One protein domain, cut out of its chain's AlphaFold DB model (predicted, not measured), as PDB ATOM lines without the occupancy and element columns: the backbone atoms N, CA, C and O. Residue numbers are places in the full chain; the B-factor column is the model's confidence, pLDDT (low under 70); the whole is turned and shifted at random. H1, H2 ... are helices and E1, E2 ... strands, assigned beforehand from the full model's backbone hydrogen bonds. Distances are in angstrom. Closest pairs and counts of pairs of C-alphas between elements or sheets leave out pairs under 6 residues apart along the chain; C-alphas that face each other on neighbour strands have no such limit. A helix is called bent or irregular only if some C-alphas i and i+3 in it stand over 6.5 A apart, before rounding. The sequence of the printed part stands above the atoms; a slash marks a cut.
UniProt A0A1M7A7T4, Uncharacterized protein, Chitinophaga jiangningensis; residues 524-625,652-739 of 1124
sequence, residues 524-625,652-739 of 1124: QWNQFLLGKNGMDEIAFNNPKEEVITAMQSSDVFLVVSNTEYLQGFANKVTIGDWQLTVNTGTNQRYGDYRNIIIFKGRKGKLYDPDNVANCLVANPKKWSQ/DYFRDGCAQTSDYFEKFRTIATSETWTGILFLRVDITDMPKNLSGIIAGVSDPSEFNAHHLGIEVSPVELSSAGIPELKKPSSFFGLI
ATOM      1  N   GLN A 524     -10.533 -34.028 -13.732       88.69
ATOM      2  CA  GLN A 524     -11.077 -33.769 -12.410       88.69
ATOM      3  C   GLN A 524     -11.955 -32.521 -12.492       88.69
ATOM      4  O   GLN A 524     -11.483 -31.436 -12.833       88.69
ATOM      5  N   TRP A 525     -13.228 -32.655 -12.145       91.12
ATOM      6  CA  TRP A 525     -14.163 -31.546 -12.046       91.12
ATOM      7  C   TRP A 525     -13.949 -30.790 -10.740       91.12
ATOM      8  O   TRP A 525     -14.047 -31.344  -9.645       91.12
ATOM      9  N   ASN A 526     -13.648 -29.500 -10.852       92.81
ATOM     10  CA  ASN A 526     -13.396 -28.641  -9.701       92.81
ATOM     11  C   ASN A 526     -14.612 -27.788  -9.350       92.81
ATOM     12  O   ASN A 526     -14.836 -27.525  -8.172       92.81
ATOM     13  N   GLN A 527     -15.376 -27.327 -10.344       93.94
ATOM     14  CA  GLN A 527     -16.533 -26.470 -10.096       93.94
ATOM     15  C   GLN A 527     -17.545 -26.497 -11.246       93.94
ATOM     16  O   GLN A 527     -17.149 -26.439 -12.411       93.94
ATOM     17  N   PHE A 528     -18.834 -26.483 -10.900       93.88
ATOM     18  CA  PHE A 528     -19.910 -25.975 -11.756       93.88
ATOM     19  C   PHE A 528     -20.443 -24.673 -11.154       93.88
ATOM     20  O   PHE A 528     -21.154 -24.713 -10.151       93.88
ATOM     21  N   LEU A 529     -20.097 -23.524 -11.732       95.31
ATOM     22  CA  LEU A 529     -20.634 -22.225 -11.328       95.31
ATOM     23  C   LEU A 529     -21.926 -21.958 -12.104       95.31
ATOM     24  O   LEU A 529     -21.901 -21.777 -13.321       95.31
ATOM     25  N   LEU A 530     -23.050 -21.952 -11.389       94.75
ATOM     26  CA  LEU A 530     -24.388 -21.792 -11.959       94.75
ATOM     27  C   LEU A 530     -24.751 -20.309 -12.095       94.75
ATOM     28  O   LEU A 530     -25.318 -19.895 -13.103       94.75
ATOM     29  N   GLY A 531     -24.383 -19.501 -11.098       94.69
ATOM     30  CA  GLY A 531     -24.538 -18.053 -11.146       94.69
ATOM     31  C   GLY A 531     -23.776 -17.331 -10.041       94.69
ATOM     32  O   GLY A 531     -23.404 -17.931  -9.033       94.69
ATOM     33  N   LYS A 532     -23.536 -16.034 -10.232       94.56
ATOM     34  CA  LYS A 532     -22.736 -15.195  -9.334       94.56
ATOM     35  C   LYS A 532     -23.321 -13.796  -9.195       94.56
ATOM     36  O   LYS A 532     -23.718 -13.199 -10.192       94.56
ATOM     37  N   ASN A 533     -23.305 -13.237  -7.987       94.00
ATOM     38  CA  ASN A 533     -23.533 -11.810  -7.770       94.00
ATOM     39  C   ASN A 533     -22.571 -11.256  -6.710       94.00
ATOM     40  O   ASN A 533     -22.654 -11.597  -5.532       94.00
ATOM     41  N   GLY A 534     -21.645 -10.388  -7.125       89.12
ATOM     42  CA  GLY A 534     -20.589  -9.888  -6.246       89.12
ATOM     43  C   GLY A 534     -19.706 -11.027  -5.725       89.12
ATOM     44  O   GLY A 534     -19.043 -11.705  -6.511       89.12
ATOM     45  N   MET A 535     -19.696 -11.216  -4.404       89.38
ATOM     46  CA  MET A 535     -18.959 -12.294  -3.727       89.38
ATOM     47  C   MET A 535     -19.779 -13.577  -3.555       89.38
ATOM     48  O   MET A 535     -19.206 -14.609  -3.217       89.38
ATOM     49  N   ASP A 536     -21.093 -13.512  -3.764       94.44
ATOM     50  CA  ASP A 536     -21.972 -14.663  -3.608       94.44
ATOM     51  C   ASP A 536     -21.994 -15.500  -4.890       94.44
ATOM     52  O   ASP A 536     -22.095 -14.970  -6.003       94.44
ATOM     53  N   GLU A 537     -21.928 -16.817  -4.727       93.94
ATOM     54  CA  GLU A 537     -21.928 -17.791  -5.814       93.94
ATOM     55  C   GLU A 537     -22.941 -18.899  -5.518       93.94
ATOM     56  O   GLU A 537     -23.014 -19.419  -4.403       93.94
ATOM     57  N   ILE A 538     -23.685 -19.286  -6.552       96.62
ATOM     58  CA  ILE A 538     -24.440 -20.533  -6.589       96.62
ATOM     59  C   ILE A 538     -23.623 -21.518  -7.422       96.62
ATOM     60  O   ILE A 538     -23.523 -21.365  -8.643       96.62
ATOM     61  N   ALA A 539     -22.985 -22.492  -6.772       96.56
ATOM     62  CA  ALA A 539     -22.010 -23.365  -7.425       96.56
ATOM     63  C   ALA A 539     -21.848 -24.719  -6.732       96.56
ATOM     64  O   ALA A 539     -21.855 -24.800  -5.507       96.56
ATOM     65  N   PHE A 540     -21.589 -25.778  -7.499       96.12
ATOM     66  CA  PHE A 540     -21.095 -27.044  -6.950       96.12
ATOM     67  C   PHE A 540     -19.569 -27.034  -6.943       96.12
ATOM     68  O   PHE A 540     -18.956 -27.091  -8.009       96.12
ATOM     69  N   ASN A 541     -18.952 -26.963  -5.762       95.44
ATOM     70  CA  ASN A 541     -17.497 -27.016  -5.612       95.44
ATOM     71  C   ASN A 541     -17.041 -28.447  -5.323       95.44
ATOM     72  O   ASN A 541     -17.551 -29.078  -4.402       95.44
ATOM     73  N   ASN A 542     -16.048 -28.929  -6.074       92.56
ATOM     74  CA  ASN A 542     -15.578 -30.318  -6.061       92.56
ATOM     75  C   ASN A 542     -16.749 -31.321  -6.159       92.56
ATOM     76  O   ASN A 542     -16.928 -32.142  -5.253       92.56
ATOM     77  N   PRO A 543     -17.578 -31.219  -7.219       92.81
ATOM     78  CA  PRO A 543     -18.791 -32.017  -7.351       92.81
ATOM     79  C   PRO A 543     -18.482 -33.520  -7.325       92.81
ATOM     80  O   PRO A 543     -17.476 -33.978  -7.875       92.81
ATOM     81  N   LYS A 544     -19.377 -34.287  -6.697       90.94
ATOM     82  CA  LYS A 544     -19.354 -35.756  -6.727       90.94
ATOM     83  C   LYS A 544     -19.711 -36.280  -8.124       90.94
ATOM     84  O   LYS A 544     -20.290 -35.553  -8.934       90.94
ATOM     85  N   GLU A 545     -19.377 -37.540  -8.389       87.50
ATOM     86  CA  GLU A 545     -19.633 -38.214  -9.673       87.50
ATOM     87  C   GLU A 545     -21.117 -38.188 -10.063       87.50
ATOM     88  O   GLU A 545     -21.447 -37.986 -11.229       87.50
ATOM     89  N   GLU A 546     -22.023 -38.297  -9.093       90.12
ATOM     90  CA  GLU A 546     -23.474 -38.266  -9.288       90.12
ATOM     91  C   GLU A 546     -23.944 -36.890  -9.796       90.12
ATOM     92  O   GLU A 546     -24.757 -36.796 -10.721       90.12
ATOM     93  N   VAL A 547     -23.378 -35.801  -9.252       92.00
ATOM     94  CA  VAL A 547     -23.663 -34.425  -9.702       92.00
ATOM     95  C   VAL A 547     -23.117 -34.206 -11.110       92.00
ATOM     96  O   VAL A 547     -23.823 -33.670 -11.962       92.00
ATOM     97  N   ILE A 548     -21.889 -34.650 -11.389       89.44
ATOM     98  CA  ILE A 548     -21.284 -34.537 -12.727       89.44
ATOM     99  C   ILE A 548     -22.115 -35.314 -13.749       89.44
ATOM    100  O   ILE A 548     -22.480 -34.778 -14.795       89.44
ATOM    101  N   THR A 549     -22.496 -36.542 -13.404       87.19
ATOM    102  CA  THR A 549     -23.352 -37.402 -14.222       87.19
ATOM    103  C   THR A 549     -24.691 -36.737 -14.533       87.19
ATOM    104  O   THR A 549     -25.145 -36.807 -15.679       87.19
ATOM    105  N   ALA A 550     -25.295 -36.052 -13.553       88.81
ATOM    106  CA  ALA A 550     -26.551 -35.327 -13.737       88.81
ATOM    107  C   ALA A 550     -26.395 -34.163 -14.719       88.81
ATOM    108  O   ALA A 550     -27.183 -34.021 -15.653       88.81
ATOM    109  N   MET A 551     -25.352 -33.354 -14.521       87.19
ATOM    110  CA  MET A 551     -25.089 -32.149 -15.311       87.19
ATOM    111  C   MET A 551     -24.628 -32.458 -16.743       87.19
ATOM    112  O   MET A 551     -24.708 -31.598 -17.616       87.19
ATOM    113  N   GLN A 552     -24.178 -33.686 -17.003       84.75
ATOM    114  CA  GLN A 552     -23.741 -34.166 -18.314       84.75
ATOM    115  C   GLN A 552     -24.741 -35.147 -18.961       84.75
ATOM    116  O   GLN A 552     -24.346 -36.023 -19.727       84.75
ATOM    117  N   SER A 553     -26.038 -35.048 -18.655       81.81
ATOM    118  CA  SER A 553     -27.100 -35.827 -19.317       81.81
ATOM    119  C   SER A 553     -27.755 -35.030 -20.453       81.81
ATOM    120  O   SER A 553     -28.040 -33.850 -20.276       81.81
ATOM    121  N   SER A 554     -28.016 -35.658 -21.611       76.06
ATOM    122  CA  SER A 554     -28.590 -34.987 -22.795       76.06
ATOM    123  C   SER A 554     -29.990 -34.417 -22.584       76.06
ATOM    124  O   SER A 554     -30.308 -33.360 -23.127       76.06
ATOM    125  N   ASP A 555     -30.794 -35.087 -21.761       80.62
ATOM    126  CA  ASP A 555     -32.205 -34.781 -21.524       80.62
ATOM    127  C   ASP A 555     -32.480 -34.625 -20.024       80.62
ATOM    128  O   ASP A 555     -33.435 -35.187 -19.478       80.62
ATOM    129  N   VAL A 556     -31.611 -33.879 -19.332       86.44
ATOM    130  CA  VAL A 556     -31.697 -33.712 -17.879       86.44
ATOM    131  C   VAL A 556     -33.025 -33.070 -17.462       86.44
ATOM    132  O   VAL A 556     -33.400 -31.984 -17.913       86.44
ATOM    133  N   PHE A 557     -33.728 -33.734 -16.554       92.06
ATOM    134  CA  PHE A 557     -34.768 -33.133 -15.732       92.06
ATOM    135  C   PHE A 557     -34.558 -33.577 -14.289       92.06
ATOM    136  O   PHE A 557     -35.067 -34.606 -13.856       92.06
ATOM    137  N   LEU A 558     -33.722 -32.835 -13.574       93.56
ATOM    138  CA  LEU A 558     -33.289 -33.175 -12.228       93.56
ATOM    139  C   LEU A 558     -34.143 -32.427 -11.208       93.56
ATOM    140  O   LEU A 558     -34.225 -31.202 -11.265       93.56
ATOM    141  N   VAL A 559     -34.715 -33.160 -10.256       97.06
ATOM    142  CA  VAL A 559     -35.396 -32.605  -9.079       97.06
ATOM    143  C   VAL A 559     -34.569 -32.966  -7.851       97.06
ATOM    144  O   VAL A 559     -34.378 -34.145  -7.564       97.06
ATOM    145  N   VAL A 560     -34.072 -31.971  -7.124       97.00
ATOM    146  CA  VAL A 560     -33.207 -32.179  -5.958       97.00
ATOM    147  C   VAL A 560     -33.923 -31.751  -4.686       97.00
ATOM    148  O   VAL A 560     -34.299 -30.587  -4.534       97.00
ATOM    149  N   SER A 561     -34.084 -32.695  -3.764       95.56
ATOM    150  CA  SER A 561     -34.752 -32.518  -2.471       95.56
ATOM    151  C   SER A 561     -33.922 -32.995  -1.277       95.56
ATOM    152  O   SER A 561     -34.380 -32.873  -0.141       95.56
ATOM    153  N   ASN A 562     -32.727 -33.548  -1.505       93.12
ATOM    154  CA  ASN A 562     -31.825 -34.046  -0.463       93.12
ATOM    155  C   ASN A 562     -30.396 -33.495  -0.611       93.12
ATOM    156  O   ASN A 562     -30.075 -32.866  -1.619       93.12
ATOM    157  N   THR A 563     -29.547 -33.710   0.401       91.69
ATOM    158  CA  THR A 563     -28.151 -33.230   0.413       91.69
ATOM    159  C   THR A 563     -27.091 -34.296   0.158       91.69
ATOM    160  O   THR A 563     -25.908 -33.974   0.262       91.69
ATOM    161  N   GLU A 564     -27.456 -35.551  -0.120       91.31
ATOM    162  CA  GLU A 564     -26.527 -36.696  -0.085       91.31
ATOM    163  C   GLU A 564     -25.262 -36.456  -0.926       91.31
ATOM    164  O   GLU A 564     -24.136 -36.619  -0.441       91.31
ATOM    165  N   TYR A 565     -25.452 -35.913  -2.129       92.44
ATOM    166  CA  TYR A 565     -24.385 -35.624  -3.089       92.44
ATOM    167  C   TYR A 565     -24.065 -34.128  -3.253       92.44
ATOM    168  O   TYR A 565     -23.268 -33.760  -4.114       92.44
ATOM    169  N   LEU A 566     -24.634 -33.248  -2.417       92.31
ATOM    170  CA  LEU A 566     -24.487 -31.783  -2.533       92.31
ATOM    171  C   LEU A 566     -23.357 -31.195  -1.670       92.31
ATOM    172  O   LEU A 566     -23.334 -29.994  -1.387       92.31
ATOM    173  N   GLN A 567     -22.410 -32.020  -1.223       88.75
ATOM    174  CA  GLN A 567     -21.250 -31.553  -0.457       88.75
ATOM    175  C   GLN A 567     -20.491 -30.477  -1.252       88.75
ATOM    176  O   GLN A 567     -20.140 -30.694  -2.407       88.75
ATOM    177  N   GLY A 568     -20.236 -29.316  -0.640       89.31
ATOM    178  CA  GLY A 568     -19.563 -28.196  -1.311       89.31
ATOM    179  C   GLY A 568     -20.470 -27.315  -2.181       89.31
ATOM    180  O   GLY A 568     -19.954 -26.457  -2.902       89.31
ATOM    181  N   PHE A 569     -21.797 -27.485  -2.116       96.06
ATOM    182  CA  PHE A 569     -22.748 -26.584  -2.767       96.06
ATOM    183  C   PHE A 569     -22.734 -25.197  -2.107       96.06
ATOM    184  O   PHE A 569     -23.193 -25.018  -0.980       96.06
ATOM    185  N   ALA A 570     -22.190 -24.209  -2.816       97.00
ATOM    186  CA  ALA A 570     -22.376 -22.802  -2.500       97.00
ATOM    187  C   ALA A 570     -23.806 -22.423  -2.893       97.00
ATOM    188  O   ALA A 570     -24.202 -22.595  -4.046       97.00
ATOM    189  N   ASN A 571     -24.593 -21.979  -1.918       96.50
ATOM    190  CA  ASN A 571     -26.049 -21.963  -2.014       96.50
ATOM    191  C   ASN A 571     -26.671 -20.612  -1.640       96.50
ATOM    192  O   ASN A 571     -27.864 -20.545  -1.349       96.50
ATOM    193  N   LYS A 572     -25.877 -19.541  -1.625       96.19
ATOM    194  CA  LYS A 572     -26.300 -18.211  -1.185       96.19
ATOM    195  C   LYS A 572     -26.211 -17.199  -2.322       96.19
ATOM    196  O   LYS A 572     -25.257 -17.215  -3.091       96.19
ATOM    197  N   VAL A 573     -27.179 -16.286  -2.381       96.50
ATOM    198  CA  VAL A 573     -27.131 -15.095  -3.236       96.50
ATOM    199  C   VAL A 573     -27.772 -13.900  -2.536       96.50
ATOM    200  O   VAL A 573     -28.806 -14.036  -1.885       96.50
ATOM    201  N   THR A 574     -27.172 -12.723  -2.690       95.56
ATOM    202  CA  THR A 574     -27.741 -11.450  -2.236       95.56
ATOM    203  C   THR A 574     -28.221 -10.641  -3.441       95.56
ATOM    204  O   THR A 574     -27.468 -10.486  -4.399       95.56
ATOM    205  N   ILE A 575     -29.453 -10.122  -3.429       93.62
ATOM    206  CA  ILE A 575     -30.019  -9.269  -4.492       93.62
ATOM    207  C   ILE A 575     -30.567  -7.983  -3.859       93.62
ATOM    208  O   ILE A 575     -31.521  -8.011  -3.078       93.62
ATOM    209  N   GLY A 576     -29.955  -6.838  -4.180       87.81
ATOM    210  CA  GLY A 576     -30.116  -5.631  -3.363       87.81
ATOM    211  C   GLY A 576     -29.529  -5.888  -1.973       87.81
ATOM    212  O   GLY A 576     -28.344  -6.180  -1.875       87.81
ATOM    213  N   ASP A 577     -30.375  -5.878  -0.942       89.88
ATOM    214  CA  ASP A 577     -30.017  -6.263   0.436       89.88
ATOM    215  C   ASP A 577     -30.774  -7.518   0.917       89.88
ATOM    216  O   ASP A 577     -30.795  -7.827   2.107       89.88
ATOM    217  N   TRP A 578     -31.444  -8.234   0.008       94.19
ATOM    218  CA  TRP A 578     -32.125  -9.490   0.323       94.19
ATOM    219  C   TRP A 578     -31.159 -10.652   0.155       94.19
ATOM    220  O   TRP A 578     -30.674 -10.879  -0.952       94.19
ATOM    221  N   GLN A 579     -30.903 -11.399   1.226       95.56
ATOM    222  CA  GLN A 579     -30.072 -12.597   1.187       95.56
ATOM    223  C   GLN A 579     -30.958 -13.837   1.153       95.56
ATOM    224  O   GLN A 579     -31.756 -14.082   2.059       95.56
ATOM    225  N   LEU A 580     -30.798 -14.616   0.090       97.44
ATOM    226  CA  LEU A 580     -31.514 -15.860  -0.141       97.44
ATOM    227  C   LEU A 580     -30.542 -17.028  -0.020       97.44
ATOM    228  O   LEU A 580     -29.382 -16.935  -0.434       97.44
ATOM    229  N   THR A 581     -30.991 -18.136   0.565       97.12
ATOM    230  CA  THR A 581     -30.164 -19.335   0.731       97.12
ATOM    231  C   THR A 581     -30.949 -20.593   0.384       97.12
ATOM    232  O   THR A 581     -31.988 -20.868   0.970       97.12
ATOM    233  N   VAL A 582     -30.436 -21.372  -0.566       96.88
ATOM    234  CA  VAL A 582     -31.039 -22.616  -1.058       96.88
ATOM    235  C   VAL A 582     -30.561 -23.785  -0.188       96.88
ATOM    236  O   VAL A 582     -29.636 -24.516  -0.542       96.88
ATOM    237  N   ASN A 583     -31.147 -23.957   0.998       94.44
ATOM    238  CA  ASN A 583     -30.771 -25.025   1.937       94.44
ATOM    239  C   ASN A 583     -31.484 -26.358   1.633       94.44
ATOM    240  O   ASN A 583     -32.220 -26.897   2.469       94.44
ATOM    241  N   THR A 584     -31.304 -26.884   0.418       94.44
ATOM    242  CA  THR A 584     -31.911 -28.151  -0.036       94.44
ATOM    243  C   THR A 584     -31.656 -29.280   0.959       94.44
ATOM    244  O   THR A 584     -30.613 -29.302   1.597       94.44
ATOM    245  N   GLY A 585     -32.623 -30.186   1.147       89.56
ATOM    246  CA  GLY A 585     -32.521 -31.333   2.067       89.56
ATOM    247  C   GLY A 585     -32.424 -31.023   3.569       89.56
ATOM    248  O   GLY A 585     -32.465 -31.944   4.379       89.56
ATOM    249  N   THR A 586     -32.376 -29.753   3.977       87.88
ATOM    250  CA  THR A 586     -32.396 -29.371   5.397       87.88
ATOM    251  C   THR A 586     -33.812 -29.039   5.870       87.88
ATOM    252  O   THR A 586     -34.601 -28.456   5.127       87.88
ATOM    253  N   ASN A 587     -34.150 -29.413   7.112       82.50
ATOM    254  CA  ASN A 587     -35.433 -29.099   7.765       82.50
ATOM    255  C   ASN A 587     -36.693 -29.428   6.930       82.50
ATOM    256  O   ASN A 587     -37.728 -28.778   7.094       82.50
ATOM    257  N   GLN A 588     -36.622 -30.430   6.046       85.75
ATOM    258  CA  GLN A 588     -37.773 -30.870   5.258       85.75
ATOM    259  C   GLN A 588     -38.829 -31.493   6.170       85.75
ATOM    260  O   GLN A 588     -38.510 -32.215   7.122       85.75
ATOM    261  N   ARG A 589     -40.097 -31.247   5.848       88.12
ATOM    262  CA  ARG A 589     -41.249 -31.830   6.530       88.12
ATOM    263  C   ARG A 589     -42.066 -32.633   5.527       88.12
ATOM    264  O   ARG A 589     -42.131 -32.288   4.350       88.12
ATOM    265  N   TYR A 590     -42.670 -33.719   5.996       90.06
ATOM    266  CA  TYR A 590     -43.501 -34.580   5.160       90.06
ATOM    267  C   TYR A 590     -44.629 -33.763   4.513       90.06
ATOM    268  O   TYR A 590     -45.399 -33.123   5.229       90.06
ATOM    269  N   GLY A 591     -44.711 -33.770   3.177       88.50
ATOM    270  CA  GLY A 591     -45.704 -33.001   2.415       88.50
ATOM    271  C   GLY A 591     -45.516 -31.475   2.430       88.50
ATOM    272  O   GLY A 591     -46.328 -30.766   1.849       88.50
ATOM    273  N   ASP A 592     -44.455 -30.969   3.062       90.38
ATOM    274  CA  ASP A 592     -44.148 -29.545   3.216       90.38
ATOM    275  C   ASP A 592     -42.673 -29.306   2.856       90.38
ATOM    276  O   ASP A 592     -41.805 -29.081   3.708       90.38
ATOM    277  N   TYR A 593     -42.376 -29.431   1.561       94.50
ATOM    278  CA  TYR A 593     -41.010 -29.362   1.050       94.50
ATOM    279  C   TYR A 593     -40.545 -27.915   0.827       94.50
ATOM    280  O   TYR A 593     -41.347 -26.993   0.646       94.50
ATOM    281  N   ARG A 594     -39.227 -27.696   0.883       94.12
ATOM    282  CA  ARG A 594     -38.586 -26.375   0.750       94.12
ATOM    283  C   ARG A 594     -37.218 -26.461   0.089       94.12
ATOM    284  O   ARG A 594     -36.610 -27.528   0.084       94.12
ATOM    285  N   ASN A 595     -36.711 -25.352  -0.442       95.94
ATOM    286  CA  ASN A 595     -35.409 -25.287  -1.112       95.94
ATOM    287  C   ASN A 595     -35.225 -26.379  -2.189       95.94
ATOM    288  O   ASN A 595     -34.166 -27.003  -2.271       95.94
ATOM    289  N   ILE A 596     -36.263 -26.658  -2.983       97.81
ATOM    290  CA  ILE A 596     -36.195 -27.673  -4.046       97.81
ATOM    291  C   ILE A 596     -35.466 -27.091  -5.251       97.81
ATOM    292  O   ILE A 596     -35.808 -25.998  -5.699       97.81
ATOM    293  N   ILE A 597     -34.487 -27.821  -5.786       98.06
ATOM    294  CA  ILE A 597     -33.765 -27.424  -7.001       98.06
ATOM    295  C   ILE A 597     -34.338 -28.181  -8.194       98.06
ATOM    296  O   ILE A 597     -34.510 -29.395  -8.136       98.06
ATOM    297  N   ILE A 598     -34.594 -27.476  -9.290       97.38
ATOM    298  CA  ILE A 598     -34.998 -28.049 -10.568       97.38
ATOM    299  C   ILE A 598     -33.987 -27.621 -11.629       97.38
ATOM    300  O   ILE A 598     -33.842 -26.429 -11.898       97.38
ATOM    301  N   PHE A 599     -33.333 -28.593 -12.265       93.62
ATOM    302  CA  PHE A 599     -32.591 -28.379 -13.509       93.62
ATOM    303  C   PHE A 599     -33.398 -28.956 -14.662       93.62
ATOM    304  O   PHE A 599     -33.697 -30.151 -14.679       93.62
ATOM    305  N   LYS A 600     -33.726 -28.121 -15.647       91.69
ATOM    306  CA  LYS A 600     -34.454 -28.531 -16.847       91.69
ATOM    307  C   LYS A 600     -33.602 -28.257 -18.081       91.69
ATOM    308  O   LYS A 600     -33.415 -27.105 -18.452       91.69
ATOM    309  N   GLY A 601     -33.133 -29.317 -18.729       86.94
ATOM    310  CA  GLY A 601     -32.378 -29.285 -19.987       86.94
ATOM    311  C   GLY A 601     -33.069 -30.020 -21.138       86.94
ATOM    312  O   GLY A 601     -32.421 -30.347 -22.122       86.94
ATOM    313  N   ARG A 602     -34.373 -30.300 -21.016       85.19
ATOM    314  CA  ARG A 602     -35.190 -30.998 -22.022       85.19
ATOM    315  C   ARG A 602     -36.485 -30.247 -22.328       85.19
ATOM    316  O   ARG A 602     -36.938 -29.431 -21.524       85.19
ATOM    317  N   LYS A 603     -37.118 -30.583 -23.457       87.50
ATOM    318  CA  LYS A 603     -38.480 -30.129 -23.790       87.50
ATOM    319  C   LYS A 603     -39.531 -30.758 -22.865       87.50
ATOM    320  O   LYS A 603     -39.321 -31.853 -22.331       87.50
ATOM    321  N   GLY A 604     -40.652 -30.058 -22.717       89.31
ATOM    322  CA  GLY A 604     -41.805 -30.444 -21.903       89.31
ATOM    323  C   GLY A 604     -42.159 -29.373 -20.876       89.31
ATOM    324  O   GLY A 604     -41.275 -28.739 -20.300       89.31
ATOM    325  N   LYS A 605     -43.447 -29.157 -20.616       94.50
ATOM    326  CA  LYS A 605     -43.902 -28.211 -19.585       94.50
ATOM    327  C   LYS A 605     -43.565 -28.707 -18.176       94.50
ATOM    328  O   LYS A 605     -43.722 -29.891 -17.872       94.50
ATOM    329  N   LEU A 606     -43.154 -27.799 -17.285       96.25
ATOM    330  CA  LEU A 606     -43.063 -28.126 -15.855       96.25
ATOM    331  C   LEU A 606     -44.462 -28.407 -15.308       96.25
ATOM    332  O   LEU A 606     -44.640 -29.396 -14.607       96.25
ATOM    333  N   TYR A 607     -45.434 -27.581 -15.702       96.50
ATOM    334  CA  TYR A 607     -46.842 -27.705 -15.360       96.50
ATOM    335  C   TYR A 607     -47.742 -27.307 -16.540       96.50
ATOM    336  O   TYR A 607     -47.485 -26.324 -17.231       96.50
ATOM    337  N   ASP A 608     -48.805 -28.073 -16.762       94.38
ATOM    338  CA  ASP A 608     -49.798 -27.878 -17.810       94.38
ATOM    339  C   ASP A 608     -51.197 -27.863 -17.174       94.38
ATOM    340  O   ASP A 608     -51.667 -28.918 -16.733       94.38
ATOM    341  N   PRO A 609     -51.865 -26.697 -17.085       90.38
ATOM    342  CA  PRO A 609     -53.183 -26.600 -16.461       90.38
ATOM    343  C   PRO A 609     -54.262 -27.382 -17.222       90.38
ATOM    344  O   PRO A 609     -55.232 -27.812 -16.603       90.38
ATOM    345  N   ASP A 610     -54.079 -27.605 -18.527       91.25
ATOM    346  CA  ASP A 610     -55.055 -28.299 -19.374       91.25
ATOM    347  C   ASP A 610     -54.862 -29.825 -19.360       91.25
ATOM    348  O   ASP A 610     -55.792 -30.582 -19.638       91.25
ATOM    349  N   ASN A 611     -53.651 -30.300 -19.037       88.44
ATOM    350  CA  ASN A 611     -53.325 -31.725 -19.003       88.44
ATOM    351  C   ASN A 611     -52.195 -32.036 -18.010       88.44
ATOM    352  O   ASN A 611     -51.033 -32.216 -18.383       88.44
ATOM    353  N   VAL A 612     -52.559 -32.184 -16.735       86.19
ATOM    354  CA  VAL A 612     -51.597 -32.395 -15.641       86.19
ATOM    355  C   VAL A 612     -50.737 -33.657 -15.829       86.19
ATOM    356  O   VAL A 612     -49.589 -33.702 -15.393       86.19
ATOM    357  N   ALA A 613     -51.228 -34.683 -16.532       82.38
ATOM    358  CA  ALA A 613     -50.442 -35.892 -16.799       82.38
ATOM    359  C   ALA A 613     -49.230 -35.628 -17.717       82.38
ATOM    360  O   ALA A 613     -48.225 -36.346 -17.649       82.38
ATOM    361  N   ASN A 614     -49.284 -34.581 -18.548       84.12
ATOM    362  CA  ASN A 614     -48.194 -34.209 -19.447       84.12
ATOM    363  C   ASN A 614     -47.030 -33.502 -18.722       84.12
ATOM    364  O   ASN A 614     -45.893 -33.546 -19.189       84.12
ATOM    365  N   CYS A 615     -47.264 -32.940 -17.533       92.00
ATOM    366  CA  CYS A 615     -46.259 -32.218 -16.753       92.00
ATOM    367  C   CYS A 615     -45.009 -33.064 -16.468       92.00
ATOM    368  O   CYS A 615     -45.105 -34.240 -16.097       92.00
ATOM    369  N   LEU A 616     -43.826 -32.454 -16.548       93.56
ATOM    370  CA  LEU A 616     -42.575 -33.105 -16.151       93.56
ATOM    371  C   LEU A 616     -42.561 -33.436 -14.646       93.56
ATOM    372  O   LEU A 616     -42.094 -34.503 -14.252       93.56
ATOM    373  N   VAL A 617     -43.146 -32.579 -13.798       96.00
ATOM    374  CA  VAL A 617     -43.216 -32.810 -12.340       96.00
ATOM    375  C   VAL A 617     -44.249 -33.868 -11.926       96.00
ATOM    376  O   VAL A 617     -44.237 -34.303 -10.778       96.00
ATOM    377  N   ALA A 618     -45.131 -34.310 -12.831       93.06
ATOM    378  CA  ALA A 618     -46.268 -35.173 -12.489       93.06
ATOM    379  C   ALA A 618     -45.919 -36.643 -12.229       93.06
ATOM    380  O   ALA A 618     -46.776 -37.395 -11.762       93.06
ATOM    381  N   ASN A 619     -44.702 -37.085 -12.556       92.00
ATOM    382  CA  ASN A 619     -44.274 -38.445 -12.254       92.00
ATOM    383  C   ASN A 619     -42.752 -38.527 -12.050       92.00
ATOM    384  O   ASN A 619     -42.018 -38.161 -12.971       92.00
ATOM    385  N   PRO A 620     -42.267 -39.074 -10.919       92.25
ATOM    386  CA  PRO A 620     -40.838 -39.251 -10.667       92.25
ATOM    387  C   PRO A 620     -40.086 -40.088 -11.707       92.25
ATOM    388  O   PRO A 620     -38.892 -39.888 -11.898       92.25
ATOM    389  N   LYS A 621     -40.769 -40.965 -12.456       88.31
ATOM    390  CA  LYS A 621     -40.166 -41.711 -13.578       88.31
ATOM    391  C   LYS A 621     -39.723 -40.819 -14.740       88.31
ATOM    392  O   LYS A 621     -39.013 -41.284 -15.625       88.31
ATOM    393  N   LYS A 622     -40.144 -39.548 -14.760       88.62
ATOM    394  CA  LYS A 622     -39.673 -38.532 -15.712       88.62
ATOM    395  C   LYS A 622     -38.408 -37.809 -15.223       88.62
ATOM    396  O   LYS A 622     -37.880 -36.984 -15.966       88.62
ATOM    397  N   TRP A 623     -37.960 -38.050 -13.987       91.12
ATOM    398  CA  TRP A 623     -36.871 -37.307 -13.350       91.12
ATOM    399  C   TRP A 623     -35.544 -38.058 -13.491       91.12
ATOM    400  O   TRP A 623     -35.448 -39.257 -13.232       91.12
ATOM    401  N   SER A 624     -34.499 -37.345 -13.895       88.25
ATOM    402  CA  SER A 624     -33.144 -37.879 -13.997       88.25
ATOM    403  C   SER A 624     -32.584 -38.177 -12.605       88.25
ATOM    404  O   SER A 624     -32.638 -37.311 -11.739       88.25
ATOM    405  N   GLN A 625     -32.012 -39.369 -12.396       88.12
ATOM    406  CA  GLN A 625     -31.364 -39.776 -11.132       88.12
ATOM    407  C   GLN A 625     -32.234 -39.538  -9.879       88.12
ATOM    408  O   GLN A 625     -31.756 -39.078  -8.842       88.12
ATOM    409  N   ASP A 652     -49.024 -29.268  -6.996       96.06
ATOM    410  CA  ASP A 652     -49.794 -28.323  -6.197       96.06
ATOM    411  C   ASP A 652     -49.124 -26.946  -6.165       96.06
ATOM    412  O   ASP A 652     -49.764 -25.938  -6.452       96.06
ATOM    413  N   TYR A 653     -47.808 -26.910  -5.956       97.00
ATOM    414  CA  TYR A 653     -47.010 -25.689  -5.947       97.00
ATOM    415  C   TYR A 653     -47.092 -24.923  -7.274       97.00
ATOM    416  O   TYR A 653     -47.337 -23.715  -7.305       97.00
ATOM    417  N   PHE A 654     -46.917 -25.627  -8.397       97.56
ATOM    418  CA  PHE A 654     -47.030 -25.016  -9.719       97.56
ATOM    419  C   PHE A 654     -48.469 -24.625 -10.053       97.56
ATOM    420  O   PHE A 654     -48.666 -23.549 -10.613       97.56
ATOM    421  N   ARG A 655     -49.470 -25.437  -9.692       96.69
ATOM    422  CA  ARG A 655     -50.888 -25.094  -9.857       96.69
ATOM    423  C   ARG A 655     -51.217 -23.795  -9.135       96.69
ATOM    424  O   ARG A 655     -51.786 -22.895  -9.749       96.69
ATOM    425  N   ASP A 656     -50.850 -23.696  -7.863       95.62
ATOM    426  CA  ASP A 656     -51.200 -22.562  -7.015       95.62
ATOM    427  C   ASP A 656     -50.495 -21.288  -7.502       95.62
ATOM    428  O   ASP A 656     -51.140 -20.248  -7.645       95.62
ATOM    429  N   GLY A 657     -49.215 -21.377  -7.885       95.44
ATOM    430  CA  GLY A 657     -48.492 -20.274  -8.527       95.44
ATOM    431  C   GLY A 657     -49.053 -19.891  -9.906       95.44
ATOM    432  O   GLY A 657     -49.096 -18.709 -10.251       95.44
ATOM    433  N   CYS A 658     -49.536 -20.861 -10.690       95.31
ATOM    434  CA  CYS A 658     -50.199 -20.619 -11.976       95.31
ATOM    435  C   CYS A 658     -51.599 -20.012 -11.845       95.31
ATOM    436  O   CYS A 658     -52.020 -19.289 -12.747       95.31
ATOM    437  N   ALA A 659     -52.295 -20.262 -10.734       95.19
ATOM    438  CA  ALA A 659     -53.603 -19.686 -10.444       95.19
ATOM    439  C   ALA A 659     -53.529 -18.209 -10.014       95.19
ATOM    440  O   ALA A 659     -54.522 -17.489 -10.121       95.19
ATOM    441  N   GLN A 660     -52.366 -17.734  -9.552       93.12
ATOM    442  CA  GLN A 660     -52.168 -16.323  -9.223       93.12
ATOM    443  C   GLN A 660     -52.269 -15.467 -10.485       93.12
ATOM    444  O   GLN A 660     -51.511 -15.670 -11.428       93.12
ATOM    445  N   THR A 661     -53.156 -14.468 -10.500       88.50
ATOM    446  CA  THR A 661     -53.369 -13.579 -11.661       88.50
ATOM    447  C   THR A 661     -52.513 -12.315 -11.636       88.50
ATOM    448  O   THR A 661     -52.478 -11.585 -12.618       88.50
ATOM    449  N   SER A 662     -51.827 -12.047 -10.525       90.50
ATOM    450  CA  SER A 662     -50.946 -10.887 -10.362       90.50
ATOM    451  C   SER A 662     -49.770 -10.907 -11.350       90.50
ATOM    452  O   SER A 662     -49.224 -11.978 -11.652       90.50
ATOM    453  N   ASP A 663     -49.333  -9.724 -11.787       93.38
ATOM    454  CA  ASP A 663     -48.161  -9.530 -12.658       93.38
ATOM    455  C   ASP A 663     -46.873 -10.062 -12.006       93.38
ATOM    456  O   ASP A 663     -45.986 -10.573 -12.684       93.38
ATOM    457  N   TYR A 664     -46.808 -10.079 -10.669       96.06
ATOM    458  CA  TYR A 664     -45.686 -10.652  -9.910       96.06
ATOM    459  C   TYR A 664     -45.419 -12.136 -10.230       96.06
ATOM    460  O   TYR A 664     -44.298 -12.606 -10.052       96.06
ATOM    461  N   PHE A 665     -46.428 -12.880 -10.696       97.19
ATOM    462  CA  PHE A 665     -46.313 -14.299 -11.048       97.19
ATOM    463  C   PHE A 665     -46.147 -14.549 -12.554       97.19
ATOM    464  O   PHE A 665     -45.936 -15.693 -12.951       97.19
ATOM    465  N   GLU A 666     -46.207 -13.521 -13.407       96.25
ATOM    466  CA  GLU A 666     -46.222 -13.676 -14.871       96.25
ATOM    467  C   GLU A 666     -45.047 -14.511 -15.398       96.25
ATOM    468  O   GLU A 666     -45.242 -15.475 -16.150       96.25
ATOM    469  N   LYS A 667     -43.829 -14.203 -14.939       96.00
ATOM    470  CA  LYS A 667     -42.623 -14.938 -15.332       96.00
ATOM    471  C   LYS A 667     -42.665 -16.401 -14.883       96.00
ATOM    472  O   LYS A 667     -42.339 -17.287 -15.670       96.00
ATOM    473  N   PHE A 668     -43.124 -16.667 -13.659       97.44
ATOM    474  CA  PHE A 668     -43.281 -18.032 -13.150       97.44
ATOM    475  C   PHE A 668     -44.287 -18.830 -13.987       97.44
ATOM    476  O   PHE A 668     -43.973 -19.944 -14.400       97.44
ATOM    477  N   ARG A 669     -45.453 -18.250 -14.316       96.75
ATOM    478  CA  ARG A 669     -46.471 -18.898 -15.169       96.75
ATOM    479  C   ARG A 669     -45.928 -19.229 -16.556       96.75
ATOM    480  O   ARG A 669     -46.149 -20.331 -17.059       96.75
ATOM    481  N   THR A 670     -45.190 -18.291 -17.143       96.50
ATOM    482  CA  THR A 670     -44.557 -18.458 -18.456       96.50
ATOM    483  C   THR A 670     -43.541 -19.599 -18.434       96.50
ATOM    484  O   THR A 670     -43.569 -20.467 -19.301       96.50
ATOM    485  N   ILE A 671     -42.682 -19.651 -17.414       96.06
ATOM    486  CA  ILE A 671     -41.694 -20.725 -17.243       96.06
ATOM    487  C   ILE A 671     -42.375 -22.075 -17.009       96.06
ATOM    488  O   ILE A 671     -42.013 -23.069 -17.642       96.06
ATOM    489  N   ALA A 672     -43.379 -22.111 -16.132       96.75
ATOM    490  CA  ALA A 672     -44.086 -23.330 -15.761       96.75
ATOM    491  C   ALA A 672     -44.742 -24.006 -16.978       96.75
ATOM    492  O   ALA A 672     -44.611 -25.216 -17.162       96.75
ATOM    493  N   THR A 673     -45.378 -23.205 -17.836       96.38
ATOM    494  CA  THR A 673     -46.163 -23.668 -18.994       96.38
ATOM    495  C   THR A 673     -45.383 -23.712 -20.311       96.38
ATOM    496  O   THR A 673     -45.936 -24.110 -21.338       96.38
ATOM    497  N   SER A 674     -44.098 -23.341 -20.307       95.44
ATOM    498  CA  SER A 674     -43.268 -23.334 -21.513       95.44
ATOM    499  C   SER A 674     -42.760 -24.729 -21.883       95.44
ATOM    500  O   SER A 674     -42.073 -25.403 -21.109       95.44
ATOM    501  N   GLU A 675     -43.034 -25.121 -23.126       91.75
ATOM    502  CA  GLU A 675     -42.558 -26.374 -23.721       91.75
ATOM    503  C   GLU A 675     -41.043 -26.360 -23.982       91.75
ATOM    504  O   GLU A 675     -40.396 -27.406 -23.971       91.75
ATOM    505  N   THR A 676     -40.463 -25.175 -24.201       90.69
ATOM    506  CA  THR A 676     -39.081 -25.011 -24.679       90.69
ATOM    507  C   THR A 676     -38.146 -24.336 -23.685       90.69
ATOM    508  O   THR A 676     -36.942 -24.346 -23.920       90.69
ATOM    509  N   TRP A 677     -38.652 -23.742 -22.600       91.19
ATOM    510  CA  TRP A 677     -37.794 -23.123 -21.587       91.19
ATOM    511  C   TRP A 677     -36.879 -24.173 -20.951       91.19
ATOM    512  O   TRP A 677     -37.357 -25.228 -20.535       91.19
ATOM    513  N   THR A 678     -35.593 -23.872 -20.845       89.31
ATOM    514  CA  THR A 678     -34.589 -24.653 -20.117       89.31
ATOM    515  C   THR A 678     -33.880 -23.723 -19.138       89.31
ATOM    516  O   THR A 678     -33.761 -22.525 -19.389       89.31
ATOM    517  N   GLY A 679     -33.448 -24.244 -17.992       90.44
ATOM    518  CA  GLY A 679     -32.846 -23.420 -16.950       90.44
ATOM    519  C   GLY A 679     -32.847 -24.064 -15.571       90.44
ATOM    520  O   GLY A 679     -33.076 -25.268 -15.419       90.44
ATOM    521  N   ILE A 680     -32.565 -23.230 -14.569       94.25
ATOM    522  CA  ILE A 680     -32.443 -23.621 -13.163       94.25
ATOM    523  C   ILE A 680     -33.468 -22.835 -12.350       94.25
ATOM    524  O   ILE A 680     -33.513 -21.604 -12.424       94.25
ATOM    525  N   LEU A 681     -34.273 -23.553 -11.571       97.38
ATOM    526  CA  LEU A 681     -35.289 -22.987 -10.694       97.38
ATOM    527  C   LEU A 681     -35.114 -23.536  -9.277       97.38
ATOM    528  O   LEU A 681     -34.916 -24.730  -9.079       97.38
ATOM    529  N   PHE A 682     -35.221 -22.657  -8.296       98.25
ATOM    530  CA  PHE A 682     -35.221 -22.963  -6.877       98.25
ATOM    531  C   PHE A 682     -36.591 -22.592  -6.320       98.25
ATOM    532  O   PHE A 682     -37.060 -21.474  -6.544       98.25
ATOM    533  N   LEU A 683     -37.241 -23.516  -5.619       98.12
ATOM    534  CA  LEU A 683     -38.589 -23.328  -5.085       98.12
ATOM    535  C   LEU A 683     -38.555 -23.210  -3.566       98.12
ATOM    536  O   LEU A 683     -37.848 -23.976  -2.903       98.12
ATOM    537  N   ARG A 684     -39.359 -22.283  -3.035       96.44
ATOM    538  CA  ARG A 684     -39.529 -22.013  -1.603       96.44
ATOM    539  C   ARG A 684     -38.184 -21.878  -0.879       96.44
ATOM    540  O   ARG A 684     -37.818 -22.707  -0.045       96.44
ATOM    541  N   VAL A 685     -37.427 -20.869  -1.292       97.62
ATOM    542  CA  VAL A 685     -36.054 -20.585  -0.866       97.62
ATOM    543  C   VAL A 685     -36.053 -19.777   0.429       97.62
ATOM    544  O   VAL A 685     -36.838 -18.838   0.578       97.62
ATOM    545  N   ASP A 686     -35.156 -20.105   1.356       95.69
ATOM    546  CA  ASP A 686     -35.077 -19.406   2.639       95.69
ATOM    547  C   ASP A 686     -34.599 -17.953   2.472       95.69
ATOM    548  O   ASP A 686     -33.658 -17.670   1.723       95.69
ATOM    549  N   ILE A 687     -35.212 -17.036   3.225       94.69
ATOM    550  CA  ILE A 687     -34.742 -15.656   3.398       94.69
ATOM    551  C   ILE A 687     -33.897 -15.624   4.672       94.69
ATOM    552  O   ILE A 687     -34.426 -15.796   5.770       94.69
ATOM    553  N   THR A 688     -32.586 -15.437   4.536       91.69
ATOM    554  CA  THR A 688     -31.639 -15.502   5.664       91.69
ATOM    555  C   THR A 688     -31.202 -14.133   6.173       91.69
ATOM    556  O   THR A 688     -30.799 -14.023   7.330       91.69
ATOM    557  N   ASP A 689     -31.313 -13.096   5.344       90.31
ATOM    558  CA  ASP A 689     -31.101 -11.695   5.722       90.31
ATOM    559  C   ASP A 689     -31.927 -10.771   4.810       90.31
ATOM    560  O   ASP A 689     -32.354 -11.163   3.718       90.31
ATOM    561  N   MET A 690     -32.173  -9.541   5.256       89.31
ATOM    562  CA  MET A 690     -33.050  -8.596   4.567       89.31
ATOM    563  C   MET A 690     -32.600  -7.135   4.757       89.31
ATOM    564  O   MET A 690     -31.805  -6.843   5.655       89.31
ATOM    565  N   PRO A 691     -33.137  -6.178   3.974       89.88
ATOM    566  CA  PRO A 691     -32.790  -4.768   4.110       89.88
ATOM    567  C   PRO A 691     -32.998  -4.253   5.542       89.88
ATOM    568  O   PRO A 691     -34.082  -4.374   6.117       89.88
ATOM    569  N   LYS A 692     -31.967  -3.633   6.130       85.00
ATOM    570  CA  LYS A 692     -31.973  -3.216   7.549       85.00
ATOM    571  C   LYS A 692     -33.072  -2.212   7.902       85.00
ATOM    572  O   LYS A 692     -33.563  -2.201   9.025       85.00
ATOM    573  N   ASN A 693     -33.457  -1.363   6.955       84.56
ATOM    574  CA  ASN A 693     -34.573  -0.419   7.087       84.56
ATOM    575  C   ASN A 693     -35.951  -1.095   7.099       84.56
ATOM    576  O   ASN A 693     -36.921  -0.467   7.516       84.56
ATOM    577  N   LEU A 694     -36.031  -2.357   6.676       87.19
ATOM    578  CA  LEU A 694     -37.255  -3.146   6.619       87.19
ATOM    579  C   LEU A 694     -37.298  -4.256   7.678       87.19
ATOM    580  O   LEU A 694     -38.350  -4.854   7.868       87.19
ATOM    581  N   SER A 695     -36.207  -4.524   8.402       87.06
ATOM    582  CA  SER A 695     -36.099  -5.689   9.296       87.06
ATOM    583  C   SER A 695     -37.202  -5.785  10.358       87.06
ATOM    584  O   SER A 695     -37.552  -6.885  10.774       87.06
ATOM    585  N   GLY A 696     -37.817  -4.661  10.743       89.00
ATOM    586  CA  GLY A 696     -38.965  -4.627  11.652       89.00
ATOM    587  C   GLY A 696     -40.177  -5.438  11.185       89.00
ATOM    588  O   GLY A 696     -40.984  -5.840  12.018       89.00
ATOM    589  N   ILE A 697     -40.315  -5.736   9.886       92.62
ATOM    590  CA  ILE A 697     -41.471  -6.499   9.390       92.62
ATOM    591  C   ILE A 697     -41.484  -7.954   9.867       92.62
ATOM    592  O   ILE A 697     -42.564  -8.532   9.986       92.62
ATOM    593  N   ILE A 698     -40.319  -8.535  10.191       91.62
ATOM    594  CA  ILE A 698     -40.223  -9.929  10.655       91.62
ATOM    595  C   ILE A 698     -40.966 -10.140  11.978       91.62
ATOM    596  O   ILE A 698     -41.538 -11.199  12.232       91.62
ATOM    597  N   ALA A 699     -41.039  -9.080  12.786       91.69
ATOM    598  CA  ALA A 699     -41.774  -9.036  14.037       91.69
ATOM    599  C   ALA A 699     -43.291  -9.207  13.838       91.69
ATOM    600  O   ALA A 699     -43.979  -9.583  14.782       91.69
ATOM    601  N   GLY A 700     -43.806  -8.935  12.632       92.44
ATOM    602  CA  GLY A 700     -45.225  -9.033  12.281       92.44
ATOM    603  C   GLY A 700     -45.609 -10.277  11.474       92.44
ATOM    604  O   GLY A 700     -46.776 -10.412  11.111       92.44
ATOM    605  N   VAL A 701     -44.668 -11.172  11.160       94.62
ATOM    606  CA  VAL A 701     -44.938 -12.415  10.413       94.62
ATOM    607  C   VAL A 701     -45.701 -13.395  11.306       94.62
ATOM    608  O   VAL A 701     -45.158 -13.876  12.295       94.62
ATOM    609  N   SER A 702     -46.951 -13.719  10.967       92.12
ATOM    610  CA  SER A 702     -47.771 -14.628  11.794       92.12
ATOM    611  C   SER A 702     -47.550 -16.110  11.494       92.12
ATOM    612  O   SER A 702     -47.723 -16.939  12.384       92.12
ATOM    613  N   ASP A 703     -47.149 -16.439  10.265       91.19
ATOM    614  CA  ASP A 703     -46.762 -17.791   9.863       91.19
ATOM    615  C   ASP A 703     -45.321 -17.774   9.336       91.19
ATOM    616  O   ASP A 703     -45.085 -17.449   8.169       91.19
ATOM    617  N   PRO A 704     -44.334 -18.096  10.191       89.25
ATOM    618  CA  PRO A 704     -42.932 -18.115   9.790       89.25
ATOM    619  C   PRO A 704     -42.614 -19.168   8.723       89.25
ATOM    620  O   PRO A 704     -41.596 -19.047   8.048       89.25
ATOM    621  N   SER A 705     -43.440 -20.212   8.566       87.88
ATOM    622  CA  SER A 705     -43.188 -21.268   7.578       87.88
ATOM    623  C   SER A 705     -43.456 -20.814   6.139       87.88
ATOM    624  O   SER A 705     -42.801 -21.295   5.211       87.88
ATOM    625  N   GLU A 706     -44.317 -19.808   5.981       90.12
ATOM    626  CA  GLU A 706     -44.663 -19.177   4.706       90.12
ATOM    627  C   GLU A 706     -43.800 -17.948   4.382       90.12
ATOM    628  O   GLU A 706     -43.886 -17.391   3.289       90.12
ATOM    629  N   PHE A 707     -42.914 -17.528   5.289       93.12
ATOM    630  CA  PHE A 707     -41.985 -16.425   5.040       93.12
ATOM    631  C   PHE A 707     -40.746 -16.903   4.273       93.12
ATOM    632  O   PHE A 707     -39.711 -17.231   4.850       93.12
ATOM    633  N   ASN A 708     -40.870 -16.974   2.948       95.00
ATOM    634  CA  ASN A 708     -39.832 -17.465   2.045       95.00
ATOM    635  C   ASN A 708     -39.861 -16.727   0.693       95.00
ATOM    636  O   ASN A 708     -40.797 -15.989   0.371       95.00
ATOM    637  N   ALA A 709     -38.819 -16.925  -0.114       97.81
ATOM    638  CA  ALA A 709     -38.896 -16.630  -1.534       97.81
ATOM    639  C   ALA A 709     -39.622 -17.776  -2.243       97.81
ATOM    640  O   ALA A 709     -39.112 -18.894  -2.287       97.81
ATOM    641  N   HIS A 710     -40.784 -17.496  -2.835       97.81
ATOM    642  CA  HIS A 710     -41.561 -18.472  -3.597       97.81
ATOM    643  C   HIS A 710     -40.683 -19.148  -4.656       97.81
ATOM    644  O   HIS A 710     -40.600 -20.367  -4.763       97.81
ATOM    645  N   HIS A 711     -39.968 -18.361  -5.448       98.25
ATOM    646  CA  HIS A 711     -38.990 -18.934  -6.357       98.25
ATOM    647  C   HIS A 711     -37.806 -18.004  -6.570       98.25
ATOM    648  O   HIS A 711     -37.913 -16.785  -6.434       98.25
ATOM    649  N   LEU A 712     -36.688 -18.607  -6.944       98.44
ATOM    650  CA  LEU A 712     -35.488 -17.957  -7.442       98.44
ATOM    651  C   LEU A 712     -35.045 -18.733  -8.682       98.44
ATOM    652  O   LEU A 712     -35.137 -19.954  -8.711       98.44
ATOM    653  N   GLY A 713     -34.555 -18.058  -9.705       96.75
ATOM    654  CA  GLY A 713     -34.019 -18.697 -10.896       96.75
ATOM    655  C   GLY A 713     -32.872 -17.901 -11.490       96.75
ATOM    656  O   GLY A 713     -32.639 -16.741 -11.136       96.75
ATOM    657  N   ILE A 714     -32.142 -18.556 -12.384       93.94
ATOM    658  CA  ILE A 714     -31.008 -17.979 -13.107       93.94
ATOM    659  C   ILE A 714     -31.389 -17.960 -14.582       93.94
ATOM    660  O   ILE A 714     -31.653 -19.011 -15.159       93.94
ATOM    661  N   GLU A 715     -31.455 -16.768 -15.170       86.56
ATOM    662  CA  GLU A 715     -31.812 -16.591 -16.579       86.56
ATOM    663  C   GLU A 715     -30.610 -16.888 -17.477       86.56
ATOM    664  O   GLU A 715     -30.642 -17.774 -18.324       86.56
ATOM    665  N   VAL A 716     -29.531 -16.132 -17.276       86.19
ATOM    666  CA  VAL A 716     -28.287 -16.246 -18.033       86.19
ATOM    667  C   VAL A 716     -27.148 -15.646 -17.222       86.19
ATOM    668  O   VAL A 716     -27.321 -14.637 -16.529       86.19
ATOM    669  N   SER A 717     -25.968 -16.241 -17.329       89.50
ATOM    670  CA  SER A 717     -24.737 -15.658 -16.801       89.50
ATOM    671  C   SER A 717     -23.909 -15.089 -17.963       89.50
ATOM    672  O   SER A 717     -23.562 -15.834 -18.877       89.50
ATOM    673  N   PRO A 718     -23.615 -13.776 -17.998       88.25
ATOM    674  CA  PRO A 718     -22.895 -13.165 -19.113       88.25
ATOM    675  C   PRO A 718     -21.411 -13.551 -19.078       88.25
ATOM    676  O   PRO A 718     -20.673 -13.139 -18.180       88.25
ATOM    677  N   VAL A 719     -20.983 -14.324 -20.075       89.19
ATOM    678  CA  VAL A 719     -19.615 -14.840 -20.190       89.19
ATOM    679  C   VAL A 719     -18.826 -14.018 -21.204       89.19
ATOM    680  O   VAL A 719     -19.303 -13.757 -22.306       89.19
ATOM    681  N   GLU A 720     -17.606 -13.640 -20.838       87.12
ATOM    682  CA  GLU A 720     -16.616 -13.037 -21.732       87.12
ATOM    683  C   GLU A 720     -15.342 -13.900 -21.744       87.12
ATOM    684  O   GLU A 720     -15.087 -14.675 -20.822       87.12
ATOM    685  N   LEU A 721     -14.538 -13.776 -22.802       86.94
ATOM    686  CA  LEU A 721     -13.182 -14.318 -22.826       86.94
ATOM    687  C   LEU A 721     -12.227 -13.325 -22.159       86.94
ATOM    688  O   LEU A 721     -12.157 -12.161 -22.554       86.94
ATOM    689  N   SER A 722     -11.459 -13.794 -21.176       84.69
ATOM    690  CA  SER A 722     -10.372 -13.017 -20.582       84.69
ATOM    691  C   SER A 722      -9.250 -12.757 -21.598       84.69
ATOM    692  O   SER A 722      -9.195 -13.372 -22.665       84.69
ATOM    693  N   SER A 723      -8.285 -11.899 -21.256       78.06
ATOM    694  CA  SER A 723      -7.092 -11.670 -22.091       78.06
ATOM    695  C   SER A 723      -6.235 -12.927 -22.300       78.06
ATOM    696  O   SER A 723      -5.498 -13.006 -23.278       78.06
ATOM    697  N   ALA A 724      -6.354 -13.923 -21.417       75.56
ATOM    698  CA  ALA A 724      -5.726 -15.237 -21.562       75.56
ATOM    699  C   ALA A 724      -6.578 -16.226 -22.389       75.56
ATOM    700  O   ALA A 724      -6.183 -17.374 -22.592       75.56
ATOM    701  N   GLY A 725      -7.749 -15.798 -22.873       78.00
ATOM    702  CA  GLY A 725      -8.700 -16.633 -23.600       78.00
ATOM    703  C   GLY A 725      -9.457 -17.614 -22.704       78.00
ATOM    704  O   GLY A 725      -9.829 -18.685 -23.165       78.00
ATOM    705  N   ILE A 726      -9.683 -17.274 -21.434       86.06
ATOM    706  CA  ILE A 726     -10.438 -18.108 -20.491       86.06
ATOM    707  C   ILE A 726     -11.882 -17.587 -20.392       86.06
ATOM    708  O   ILE A 726     -12.047 -16.394 -20.138       86.06
ATOM    709  N   PRO A 727     -12.920 -18.433 -20.558       88.94
ATOM    710  CA  PRO A 727     -14.300 -18.051 -20.266       88.94
ATOM    711  C   PRO A 727     -14.480 -17.653 -18.793       88.94
ATOM    712  O   PRO A 727     -14.199 -18.451 -17.897       88.94
ATOM    713  N   GLU A 728     -14.974 -16.442 -18.535       88.94
ATOM    714  CA  GLU A 728     -15.222 -15.920 -17.186       88.94
ATOM    715  C   GLU A 728     -16.479 -15.034 -17.112       88.94
ATOM    716  O   GLU A 728     -16.924 -14.466 -18.110       88.94
ATOM    717  N   LEU A 729     -17.057 -14.896 -15.911       87.69
ATOM    718  CA  LEU A 729     -18.141 -13.942 -15.653       87.69
ATOM    719  C   LEU A 729     -17.558 -12.586 -15.264       87.69
ATOM    720  O   LEU A 729     -16.983 -12.434 -14.186       87.69
ATOM    721  N   LYS A 730     -17.760 -11.580 -16.112       80.56
ATOM    722  CA  LYS A 730     -17.321 -10.202 -15.835       80.56
ATOM    723  C   LYS A 730     -18.388  -9.351 -15.152       80.56
ATOM    724  O   LYS A 730     -18.083  -8.341 -14.519       80.56
ATOM    725  N   LYS A 731     -19.651  -9.743 -15.299       86.75
ATOM    726  CA  LYS A 731     -20.813  -9.097 -14.684       86.75
ATOM    727  C   LYS A 731     -21.580 -10.129 -13.854       86.75
ATOM    728  O   LYS A 731     -21.442 -11.324 -14.120       86.75
ATOM    729  N   PRO A 732     -22.392  -9.684 -12.880       90.50
ATOM    730  CA  PRO A 732     -23.319 -10.571 -12.197       90.50
ATOM    731  C   PRO A 732     -24.190 -11.356 -13.181       90.50
ATOM    732  O   PRO A 732     -24.597 -10.832 -14.221       90.50
ATOM    733  N   SER A 733     -24.499 -12.595 -12.821       94.50
ATOM    734  CA  SER A 733     -25.551 -13.378 -13.464       94.50
ATOM    735  C   SER A 733     -26.886 -12.661 -13.346       94.50
ATOM    736  O   SER A 733     -27.091 -11.901 -12.401       94.50
ATOM    737  N   SER A 734     -27.798 -12.914 -14.283       93.94
ATOM    738  CA  SER A 734     -29.170 -12.410 -14.235       93.94
ATOM    739  C   SER A 734     -30.047 -13.360 -13.418       93.94
ATOM    740  O   SER A 734     -30.505 -14.391 -13.910       93.94
ATOM    741  N   PHE A 735     -30.257 -13.020 -12.149       95.69
ATOM    742  CA  PHE A 735     -31.196 -13.694 -11.264       95.69
ATOM    743  C   PHE A 735     -32.588 -13.075 -11.393       95.69
ATOM    744  O   PHE A 735     -32.743 -11.861 -11.564       95.69
ATOM    745  N   PHE A 736     -33.607 -13.912 -11.252       97.25
ATOM    746  CA  PHE A 736     -34.997 -13.496 -11.104       97.25
ATOM    747  C   PHE A 736     -35.652 -14.277  -9.973       97.25
ATOM    748  O   PHE A 736     -35.202 -15.362  -9.621       97.25
ATOM    749  N   GLY A 737     -36.725 -13.753  -9.405       97.44
ATOM    750  CA  GLY A 737     -37.413 -14.447  -8.328       97.44
ATOM    751  C   GLY A 737     -38.494 -13.606  -7.689       97.44
ATOM    752  O   GLY A 737     -38.678 -12.438  -8.027       97.44
ATOM    753  N   LEU A 738     -39.195 -14.211  -6.744       98.44
ATOM    754  CA  LEU A 738     -40.303 -13.582  -6.050       98.44
ATOM    755  C   LEU A 738     -40.266 -13.958  -4.573       98.44
ATOM    756  O   LEU A 738     -40.409 -15.131  -4.235       98.44
ATOM    757  N   ILE A 739     -40.148 -12.962  -3.696       98.12
ATOM    758  CA  ILE A 739     -40.597 -13.095  -2.306       98.12
ATOM    759  C   ILE A 739     -42.090 -12.836  -2.291       98.12
ATOM    760  O   ILE A 739     -42.532 -11.791  -2.768       98.12
TER     761      ILE A 739
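AT A GLANCE: This is residues 524 to 625 and 652 to 739 of the 1124 residues of an uncharacterized protein of Chitinophaga jiangningensis (UniProt A0A1M7A7T4). One strongly twisted sheet folds back on itself into a loosely closed, barrel-like body: E1, E2, E4, E5, E7 and E8 follow one another round it, and E1 comes back near E8. E3 and E6 extend the sheet from the first half of E7, E11 borders E8, H3 covers E7, E8 and E11 with H2 next to it, and the hairpin E9 and E10 makes an arm continuing E8; residues 699 to 704, beyond the body, stick out. The printed part has 190 residues, in the order E1 E2 H1 E3 E4 E5 E6 H2 H3 E7 H4 E8 E9 E10 E11, a mixed class of helices and strands. The nine-strand sheet is branched, with antiparallel neighbours. The whole is compact, with a radius of gyration of the C-alphas of 17.1 A and spans of 52 by 46 by 32 A.

IN THESE COORDINATES: E1, residues 524 to 533, starts at C-alpha 524 (-11.077, -33.769, -12.410), is 25.7 A long and bends by 57 degrees at residue 530. E2 is 536 to 541, H1 545 to 551, E3 557 to 560, E4 569 to 575 with 18.9 A, E5 578 to 581 and E6 596 to 600. H2 is 652 to 659, and H3, 663 to 673, is 15.6 A long and irregular, C-alphas 664 and 667 being 7.6 A apart. E7, 679 to 689, is 25.6 A long and bends by 73 degrees at residue 684. H4 is 695 to 700, E8 708 to 716 with 23.2 A, E9 719 to 721, E10 727 to 729, and E11, 734 to 739, ends at C-alpha 739 (-40.597, -13.095, -2.306).

HOW THE PARTS SIT: E1 and E2 form a hairpin, N 530 to O 538 being 2.8 A. E4 pairs with E2 at N 570 to O 539, 2.8 A, and with E5, a hairpin, at N 573 to O 580, 3.0 A. E5, at N 581 to O 686, 2.9 A, and E6, at N 598 to O 681, 2.8 A, lie on one side of E7; E8, at N 682 to O 712, 2.7 A, lies on the other side. E3 pairs with E6 at N 558 to O 599, 2.9 A, and E11 with E8 at N 713 to O 736, 2.8 A. The closest C-alphas of E1 and E8, Gly 531 and Ile 714, are 6.8 A apart. E8 runs on into E9 at 35 degrees, and E9 and E10 are a hairpin, with N 720 to O 728 at 2.9 A. H3 is on the sheet at a height of 10.2 A, over E11 and only just over E7 and E8, with 3 C-alphas falling on each; it runs across the strands, at 64 degrees to E11 on the local plane. H2 touches H3 at a steep tilt of 56 degrees, opposite ways, the closest C-alphas, Cys 658 and Arg 669, being 5.2 A apart, and only grazes the sheet. H1 stands at the sheet's level, with a height of 3.0 A, and H4 is not on the sheet. In H1 and H2 every O i to N i+4 pair is within hydrogen-bond range, in H3 5 of 7, and in H4 0 of 2 beside 3 of 3 O i to N i+3 pairs.

THE WHOLE: The two C-alphas farthest apart, Ser 702 and Ala 724, are 53.7 A apart. Residues 626 to 651 are not printed, and C-alphas 625 and 652 are 22.3 A apart across the cut. Of the links printed whole, E5 to E6 is long. Mean pLDDT of the printed part is 91.9, and no printed residue is under 70.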